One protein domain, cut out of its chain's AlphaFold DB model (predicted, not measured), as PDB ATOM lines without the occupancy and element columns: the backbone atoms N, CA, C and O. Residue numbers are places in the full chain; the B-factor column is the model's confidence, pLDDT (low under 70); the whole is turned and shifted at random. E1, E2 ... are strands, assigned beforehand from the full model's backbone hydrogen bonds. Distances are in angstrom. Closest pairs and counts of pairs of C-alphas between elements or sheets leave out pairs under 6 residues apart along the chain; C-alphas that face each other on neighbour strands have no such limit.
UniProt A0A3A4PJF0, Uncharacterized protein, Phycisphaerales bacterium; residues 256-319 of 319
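This is residues 256 to 319 of the 319 residues of an uncharacterized protein of Phycisphaerales bacterium (UniProt A0A3A4PJF0). What shape is this? One twisted sheet curls like part of a barrel, with the long strands E1 and E4 in the middle and E2 and E3 at its edges. What builds it? The 64 printed residues hold E1, E2, E3 and E4 and no named helix: all strand, order E2, E1, E4, E3, antiparallel. How large? It is compact, radius of gyration of the C-alphas 11.6 A, yet elongated, spanning 35 by 18 by 15 A.

Where is E1? Residues 256 to 266, 23.4 A, from C-alpha 256 at (-23.964, -12.763, -41.691), bending by 83 degrees at 261. And the others? E2 is residues 278 to 284, 16.1 A; E3, 294 to 300, 19.2 A; E4, 308 to 318, 24.0 A, bending by 81 degrees at 315 and ending at C-alpha 318 (-28.228, -14.368, -43.077).

What pairs with E1? E4 is antiparallel at 166 degrees, N 261 and O 312 being 2.7 A apart; E2, its hairpin partner, has N 258 and O 279 at 2.8 A. And E3? It forms a hairpin with E4, N 309 and O 299 at 2.8 A, and is apart from E2.

Is it cut? The printed part has no cut; the E1 to E2 link, 11 residues, is long. Where is confidence low? Residues 303 to 304 and 319 are under 70.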
ATOM      1  N   CYS A 256     -24.467 -12.193 -40.446       82.62
ATOM      2  CA  CYS A 256     -23.964 -12.763 -41.691       82.62
ATOM      3  C   CYS A 256     -23.255 -14.098 -41.443       82.62
ATOM      4  O   CYS A 256     -22.216 -14.164 -40.775       82.62
ATOM      5  N   VAL A 257     -23.781 -15.165 -42.042       87.00
ATOM      6  CA  VAL A 257     -23.229 -16.514 -41.941       87.00
ATOM      7  C   VAL A 257     -22.294 -16.765 -43.113       87.00
ATOM      8  O   VAL A 257     -22.646 -16.622 -44.286       87.00
ATOM      9  N   TYR A 258     -21.077 -17.201 -42.817       91.75
ATOM     10  CA  TYR A 258     -20.052 -17.484 -43.808       91.75
ATOM     11  C   TYR A 258     -19.623 -18.942 -43.759       91.75
ATOM     12  O   TYR A 258     -19.127 -19.432 -42.749       91.75
ATOM     13  N   LYS A 259     -19.647 -19.606 -44.916       95.50
ATOM     14  CA  LYS A 259     -19.006 -20.909 -45.077       95.50
ATOM     15  C   LYS A 259     -17.492 -20.738 -45.062       95.50
ATOM     16  O   LYS A 259     -16.913 -20.133 -45.979       95.50
ATOM     17  N   VAL A 260     -16.840 -21.298 -44.051       96.00
ATOM     18  CA  VAL A 260     -15.402 -21.181 -43.814       96.00
ATOM     19  C   VAL A 260     -14.632 -21.852 -44.952       96.00
ATOM     20  O   VAL A 260     -14.752 -23.044 -45.228       96.00
ATOM     21  N   LYS A 261     -13.808 -21.074 -45.655       97.50
ATOM     22  CA  LYS A 261     -12.921 -21.544 -46.732       97.50
ATOM     23  C   LYS A 261     -11.496 -21.767 -46.252       97.50
ATOM     24  O   LYS A 261     -10.781 -22.592 -46.824       97.50
ATOM     25  N   LYS A 262     -11.078 -21.029 -45.225       96.50
ATOM     26  CA  LYS A 262      -9.789 -21.191 -44.560       96.50
ATOM     27  C   LYS A 262      -9.943 -20.825 -43.094       96.50
ATOM     28  O   LYS A 262     -10.467 -19.760 -42.796       96.50
ATOM     29  N   SER A 263      -9.412 -21.669 -42.228       96.25
ATOM     30  CA  SER A 263      -9.286 -21.405 -40.803       96.25
ATOM     31  C   SER A 263      -7.855 -21.702 -40.407       96.25
ATOM     32  O   SER A 263      -7.287 -22.700 -40.860       96.25
ATOM     33  N   LYS A 264      -7.217 -20.782 -39.687       96.00
ATOM     34  CA  LYS A 264      -5.848 -20.967 -39.215       96.00
ATOM     35  C   LYS A 264      -5.759 -20.600 -37.737       96.00
ATOM     36  O   LYS A 264      -5.874 -19.406 -37.441       96.00
ATOM     37  N   PRO A 265      -5.478 -21.574 -36.859       94.38
ATOM     38  CA  PRO A 265      -5.205 -21.289 -35.464       94.38
ATOM     39  C   PRO A 265      -3.914 -20.488 -35.300       94.38
ATOM     40  O   PRO A 265      -2.965 -20.593 -36.095       94.38
ATOM     41  N   LYS A 266      -3.901 -19.633 -34.282       94.81
ATOM     42  CA  LYS A 266      -2.780 -18.786 -33.885       94.81
ATOM     43  C   LYS A 266      -2.695 -18.734 -32.368       94.81
ATOM     44  O   LYS A 266      -3.714 -18.619 -31.707       94.81
ATOM     45  N   GLY A 267      -1.474 -18.774 -31.837       90.06
ATOM     46  CA  GLY A 267      -1.232 -18.569 -30.407       90.06
ATOM     47  C   GLY A 267      -1.781 -19.664 -29.489       90.06
ATOM     48  O   GLY A 267      -2.104 -19.344 -28.358       90.06
ATOM     49  N   GLY A 268      -1.888 -20.912 -29.963       88.56
ATOM     50  CA  GLY A 268      -2.313 -22.055 -29.139       88.56
ATOM     51  C   GLY A 268      -3.813 -22.359 -29.139       88.56
ATOM     52  O   GLY A 268      -4.245 -23.202 -28.371       88.56
ATOM     53  N   CYS A 269      -4.604 -21.702 -29.992       87.88
ATOM     54  CA  CYS A 269      -6.022 -22.028 -30.120       87.88
ATOM     55  C   CYS A 269      -6.234 -23.323 -30.917       87.88
ATOM     56  O   CYS A 269      -5.873 -23.355 -32.092       87.88
ATOM     57  N   ASP A 270      -6.885 -24.330 -30.335       89.44
ATOM     58  CA  ASP A 270      -7.137 -25.619 -31.004       89.44
ATOM     59  C   ASP A 270      -8.578 -25.774 -31.530       89.44
ATOM     60  O   ASP A 270      -8.846 -26.629 -32.372       89.44
ATOM     61  N   ASN A 271      -9.484 -24.871 -31.142       90.56
ATOM     62  CA  ASN A 271     -10.923 -24.955 -31.426       90.56
ATOM     63  C   ASN A 271     -11.399 -23.985 -32.520       90.56
ATOM     64  O   ASN A 271     -12.498 -23.435 -32.473       90.56
ATOM     65  N   CYS A 272     -10.572 -23.732 -33.535       88.94
ATOM     66  CA  CYS A 272     -10.992 -22.860 -34.630       88.94
ATOM     67  C   CYS A 272     -12.059 -23.513 -35.522       88.94
ATOM     68  O   CYS A 272     -11.917 -24.691 -35.854       88.94
ATOM     69  N   PRO A 273     -13.040 -22.747 -36.049       90.69
ATOM     70  CA  PRO A 273     -14.069 -23.296 -36.929       90.69
ATOM     71  C   PRO A 273     -13.431 -24.009 -38.128       90.69
ATOM     72  O   PRO A 273     -12.556 -23.421 -38.779       90.69
ATOM     73  N   PRO A 274     -13.801 -25.260 -38.443       92.88
ATOM     74  CA  PRO A 274     -13.122 -26.038 -39.471       92.88
ATOM     75  C   PRO A 274     -13.426 -25.511 -40.877       92.88
ATOM     76  O   PRO A 274     -14.444 -24.867 -41.138       92.88
ATOM     77  N   LYS A 275     -12.553 -25.816 -41.846       95.38
ATOM     78  CA  LYS A 275     -12.849 -25.548 -43.262       95.38
ATOM     79  C   LYS A 275     -14.102 -26.328 -43.669       95.38
ATOM     80  O   LYS A 275     -14.117 -27.547 -43.586       95.38
ATOM     81  N   GLY A 276     -15.100 -25.624 -44.191       91.75
ATOM     82  CA  GLY A 276     -16.401 -26.181 -44.553       91.75
ATOM     83  C   GLY A 276     -17.491 -25.909 -43.520       91.75
ATOM     84  O   GLY A 276     -18.647 -25.887 -43.934       91.75
ATOM     85  N   GLY A 277     -17.118 -25.639 -42.263       87.19
ATOM     86  CA  GLY A 277     -18.034 -25.211 -41.210       87.19
ATOM     87  C   GLY A 277     -18.511 -23.772 -41.390       87.19
ATOM     88  O   GLY A 277     -18.193 -23.111 -42.389       87.19
ATOM     89  N   GLU A 278     -19.262 -23.290 -40.409       87.75
ATOM     90  CA  GLU A 278     -19.871 -21.963 -40.424       87.75
ATOM     91  C   GLU A 278     -19.143 -20.992 -39.494       87.75
ATOM     92  O   GLU A 278     -18.502 -21.371 -38.516       87.75
ATOM     93  N   TYR A 279     -19.193 -19.718 -39.863       86.56
ATOM     94  CA  TYR A 279     -18.759 -18.600 -39.045       86.56
ATOM     95  C   TYR A 279     -19.834 -17.524 -39.127       86.56
ATOM     96  O   TYR A 279     -20.083 -17.008 -40.218       86.56
ATOM     97  N   ARG A 280     -20.447 -17.196 -37.992       86.00
ATOM     98  CA  ARG A 280     -21.409 -16.102 -37.872       86.00
ATOM     99  C   ARG A 280     -20.662 -14.837 -37.477       86.00
ATOM    100  O   ARG A 280     -19.883 -14.839 -36.523       86.00
ATOM    101  N   SER A 281     -20.819 -13.777 -38.258       81.88
ATOM    102  CA  SER A 281     -20.318 -12.459 -37.870       81.88
ATOM    103  C   SER A 281     -21.391 -11.687 -37.120       81.88
ATOM    104  O   SER A 281     -22.565 -11.876 -37.404       81.88
ATOM    105  N   LYS A 282     -20.975 -10.728 -36.291       74.06
ATOM    106  CA  LYS A 282     -21.854  -9.719 -35.678       74.06
ATOM    107  C   LYS A 282     -22.325  -8.630 -36.662       74.06
ATOM    108  O   LYS A 282     -22.670  -7.542 -36.237       74.06
ATOM    109  N   ALA A 283     -22.179  -8.858 -37.969       73.38
ATOM    110  CA  ALA A 283     -22.690  -7.927 -38.963       73.38
ATOM    111  C   ALA A 283     -24.160  -8.256 -39.175       73.38
ATOM    112  O   ALA A 283     -24.444  -9.381 -39.600       73.38
ATOM    113  N   ASP A 284     -25.011  -7.280 -38.883       72.12
ATOM    114  CA  ASP A 284     -26.440  -7.355 -39.139       72.12
ATOM    115  C   ASP A 284     -26.692  -7.562 -40.635       72.12
ATOM    116  O   ASP A 284     -25.974  -7.051 -41.505       72.12
ATOM    117  N   CYS A 285     -27.721  -8.330 -40.935       70.94
ATOM    118  CA  CYS A 285     -28.244  -8.544 -42.257       70.94
ATOM    119  C   CYS A 285     -29.738  -8.820 -42.144       70.94
ATOM    120  O   CYS A 285     -30.196  -9.545 -41.261       70.94
ATOM    121  N   GLU A 286     -30.488  -8.238 -43.069       71.12
ATOM    122  CA  GLU A 286     -31.883  -8.599 -43.317       71.12
ATOM    123  C   GLU A 286     -31.930  -9.558 -44.515       71.12
ATOM    124  O   GLU A 286     -32.669 -10.541 -44.535       71.12
ATOM    125  N   ASP A 287     -31.044  -9.326 -45.489       76.69
ATOM    126  CA  ASP A 287     -30.818 -10.150 -46.663       76.69
ATOM    127  C   ASP A 287     -29.376 -10.675 -46.723       76.69
ATOM    128  O   ASP A 287     -28.391  -9.992 -46.439       76.69
ATOM    129  N   VAL A 288     -29.190 -11.868 -47.302       80.81
ATOM    130  CA  VAL A 288     -27.848 -12.435 -47.588       80.81
ATOM    131  C   VAL A 288     -26.984 -11.489 -48.435       80.81
ATOM    132  O   VAL A 288     -25.762 -11.637 -48.517       80.81
ATOM    133  N   LYS A 289     -27.593 -10.539 -49.149       85.50
ATOM    134  CA  LYS A 289     -26.863  -9.577 -49.976       85.50
ATOM    135  C   LYS A 289     -26.163  -8.498 -49.159       85.50
ATOM    136  O   LYS A 289     -25.130  -8.045 -49.659       85.50
ATOM    137  N   ASP A 290     -26.663  -8.193 -47.967       82.19
ATOM    138  CA  ASP A 290     -26.106  -7.204 -47.036       82.19
ATOM    139  C   ASP A 290     -24.766  -7.687 -46.487       82.19
ATOM    140  O   ASP A 290     -23.825  -6.924 -46.286       82.19
ATOM    141  N   CYS A 291     -24.628  -9.008 -46.391       86.38
ATOM    142  CA  CYS A 291     -23.378  -9.652 -46.063       86.38
ATOM    143  C   CYS A 291     -22.321  -9.450 -47.132       86.38
ATOM    144  O   CYS A 291     -22.528  -9.747 -48.319       86.38
ATOM    145  N   ASP A 292     -21.113  -9.111 -46.690       91.94
ATOM    146  CA  ASP A 292     -19.937  -9.139 -47.539       91.94
ATOM    147  C   ASP A 292     -19.850 -10.471 -48.282       91.94
ATOM    148  O   ASP A 292     -20.005 -11.561 -47.736       91.94
ATOM    149  N   LYS A 293     -19.540 -10.437 -49.577       94.81
ATOM    150  CA  LYS A 293     -19.424 -11.683 -50.355       94.81
ATOM    151  C   LYS A 293     -18.373 -12.633 -49.763       94.81
ATOM    152  O   LYS A 293     -18.451 -13.851 -49.956       94.81
ATOM    153  N   LYS A 294     -17.364 -12.081 -49.087       95.44
ATOM    154  CA  LYS A 294     -16.272 -12.802 -48.437       95.44
ATOM    155  C   LYS A 294     -15.893 -12.094 -47.145       95.44
ATOM    156  O   LYS A 294     -15.638 -10.901 -47.181       95.44
ATOM    157  N   VAL A 295     -15.692 -12.857 -46.079       94.62
ATOM    158  CA  VAL A 295     -15.119 -12.345 -44.830       94.62
ATOM    159  C   VAL A 295     -13.660 -12.761 -44.710       94.62
ATOM    160  O   VAL A 295     -13.274 -13.867 -45.110       94.62
ATOM    161  N   LYS A 296     -12.833 -11.881 -44.147       96.44
ATOM    162  CA  LYS A 296     -11.475 -12.186 -43.692       96.44
ATOM    163  C   LYS A 296     -11.278 -11.524 -42.334       96.44
ATOM    164  O   LYS A 296     -11.050 -10.324 -42.279       96.44
ATOM    165  N   THR A 297     -11.319 -12.310 -41.269       93.12
ATOM    166  CA  THR A 297     -11.282 -11.790 -39.900       93.12
ATOM    167  C   THR A 297     -10.368 -12.617 -38.998       93.12
ATOM    168  O   THR A 297      -9.857 -13.671 -39.395       93.12
ATOM    169  N   THR A 298     -10.114 -12.098 -37.802       94.62
ATOM    170  CA  THR A 298      -9.453 -12.801 -36.705       94.62
ATOM    171  C   THR A 298     -10.402 -12.781 -35.515       94.62
ATOM    172  O   THR A 298     -10.789 -11.700 -35.094       94.62
ATOM    173  N   ILE A 299     -10.772 -13.948 -34.998       85.00
ATOM    174  CA  ILE A 299     -11.620 -14.072 -33.805       85.00
ATOM    175  C   ILE A 299     -10.818 -14.621 -32.627       85.00
ATOM    176  O   ILE A 299      -9.790 -15.273 -32.839       85.00
ATOM    177  N   ALA A 300     -11.286 -14.366 -31.406       86.38
ATOM    178  CA  ALA A 300     -10.800 -15.058 -30.214       86.38
ATOM    179  C   ALA A 300     -11.017 -16.576 -30.345       86.38
ATOM    180  O   ALA A 300     -11.806 -17.021 -31.181       86.38
ATOM    181  N   CYS A 301     -10.284 -17.370 -29.564       82.94
ATOM    182  CA  CYS A 301     -10.441 -18.820 -29.599       82.94
ATOM    183  C   CYS A 301     -11.856 -19.227 -29.142       82.94
ATOM    184  O   CYS A 301     -12.227 -18.900 -28.012       82.94
ATOM    185  N   PRO A 302     -12.653 -19.913 -29.983       72.69
ATOM    186  CA  PRO A 302     -13.959 -20.413 -29.564       72.69
ATOM    187  C   PRO A 302     -13.828 -21.415 -28.408       72.69
ATOM    188  O   PRO A 302     -12.935 -22.261 -28.428       72.69
ATOM    189  N   GLY A 303     -14.712 -21.318 -27.408       69.50
ATOM    190  CA  GLY A 303     -14.657 -22.135 -26.184       69.50
ATOM    191  C   GLY A 303     -13.671 -21.637 -25.117       69.50
ATOM    192  O   GLY A 303     -13.421 -22.346 -24.146       69.50
ATOM    193  N   GLY A 304     -13.111 -20.433 -25.285       58.75
ATOM    194  CA  GLY A 304     -12.132 -19.861 -24.359       58.75
ATOM    195  C   GLY A 304     -10.718 -20.428 -24.544       58.75
ATOM    196  O   GLY A 304     -10.501 -21.443 -25.202       58.75
ATOM    197  N   GLY A 305      -9.718 -19.728 -23.998       75.12
ATOM    198  CA  GLY A 305      -8.304 -20.124 -24.055       75.12
ATOM    199  C   GLY A 305      -7.383 -19.122 -24.762       75.12
ATOM    200  O   GLY A 305      -7.816 -18.119 -25.328       75.12
ATOM    201  N   ASN A 306      -6.075 -19.399 -24.716       79.81
ATOM    202  CA  ASN A 306      -5.060 -18.547 -25.334       79.81
ATOM    203  C   ASN A 306      -5.080 -18.679 -26.866       79.81
ATOM    204  O   ASN A 306      -5.087 -19.779 -27.415       79.81
ATOM    205  N   GLY A 307      -5.029 -17.542 -27.567       91.00
ATOM    206  CA  GLY A 307      -4.855 -17.495 -29.018       91.00
ATOM    207  C   GLY A 307      -6.038 -16.919 -29.797       91.00
ATOM    208  O   GLY A 307      -6.945 -16.298 -29.253       91.00
ATOM    209  N   THR A 308      -5.985 -17.066 -31.120       92.56
ATOM    210  CA  THR A 308      -6.973 -16.534 -32.069       92.56
ATOM    211  C   THR A 308      -7.129 -17.437 -33.293       92.56
ATOM    212  O   THR A 308      -6.233 -18.210 -33.643       92.56
ATOM    213  N   CYS A 309      -8.236 -17.283 -34.013       92.19
ATOM    214  CA  CYS A 309      -8.499 -17.958 -35.280       92.19
ATOM    215  C   CYS A 309      -8.538 -16.956 -36.427       92.19
ATOM    216  O   CYS A 309      -9.387 -16.069 -36.464       92.19
ATOM    217  N   LYS A 310      -7.656 -17.121 -37.420       96.44
ATOM    218  CA  LYS A 310      -7.736 -16.363 -38.678       96.44
ATOM    219  C   LYS A 310      -8.666 -17.071 -39.653       96.44
ATOM    220  O   LYS A 310      -8.294 -18.104 -40.217       96.44
ATOM    221  N   ILE A 311      -9.825 -16.478 -39.901       96.25
ATOM    222  CA  ILE A 311     -10.891 -17.050 -40.721       96.25
ATOM    223  C   ILE A 311     -10.980 -16.318 -42.058       96.25
ATOM    224  O   ILE A 311     -10.866 -15.095 -42.148       96.25
ATOM    225  N   LYS A 312     -11.182 -17.089 -43.126       97.00
ATOM    226  CA  LYS A 312     -11.710 -16.600 -44.398       97.00
ATOM    227  C   LYS A 312     -12.944 -17.402 -44.756       97.00
ATOM    228  O   LYS A 312     -12.856 -18.626 -44.846       97.00
ATOM    229  N   GLY A 313     -14.042 -16.723 -45.037       96.44
ATOM    230  CA  GLY A 313     -15.308 -17.345 -45.404       96.44
ATOM    231  C   GLY A 313     -15.915 -16.721 -46.654       96.44
ATOM    232  O   GLY A 313     -15.460 -15.684 -47.138       96.44
ATOM    233  N   LYS A 314     -16.932 -17.378 -47.202       95.75
ATOM    234  CA  LYS A 314     -17.803 -16.832 -48.250       95.75
ATOM    235  C   LYS A 314     -19.218 -16.823 -47.690       95.75
ATOM    236  O   LYS A 314     -19.590 -17.841 -47.110       95.75
ATOM    237  N   ARG A 315     -19.961 -15.727 -47.866       93.25
ATOM    238  CA  ARG A 315     -21.335 -15.645 -47.358       93.25
ATOM    239  C   ARG A 315     -22.158 -16.842 -47.823       93.25
ATOM    240  O   ARG A 315     -21.984 -17.304 -48.959       93.25
ATOM    241  N   SER A 316     -22.976 -17.342 -46.916       88.56
ATOM    242  CA  SER A 316     -23.806 -18.531 -47.063       88.56
ATOM    243  C   SER A 316     -25.264 -18.149 -46.868       88.56
ATOM    244  O   SER A 316     -26.065 -18.339 -47.778       88.56
ATOM    245  N   SER A 317     -25.560 -17.530 -45.730       82.06
ATOM    246  CA  SER A 317     -26.898 -17.135 -45.310       82.06
ATOM    247  C   SER A 317     -26.820 -15.895 -44.420       82.06
ATOM    248  O   SER A 317     -25.738 -15.354 -44.173       82.06
ATOM    249  N   CYS A 318     -27.991 -15.440 -44.014       71.94
ATOM    250  CA  CYS A 318     -28.228 -14.368 -43.077       71.94
ATOM    251  C   CYS A 318     -29.152 -14.927 -41.987       71.94
ATOM    252  O   CYS A 318     -30.076 -15.662 -42.352       71.94
ATOM    253  N   GLY A 319     -28.858 -14.645 -40.715       57.75
ATOM    254  CA  GLY A 319     -29.614 -15.118 -39.547       57.75
ATOM    255  C   GLY A 319     -28.786 -15.905 -38.547       57.75
ATOM    256  O   GLY A 319     -27.564 -16.104 -38.753       57.75
TER     257      GLY A 319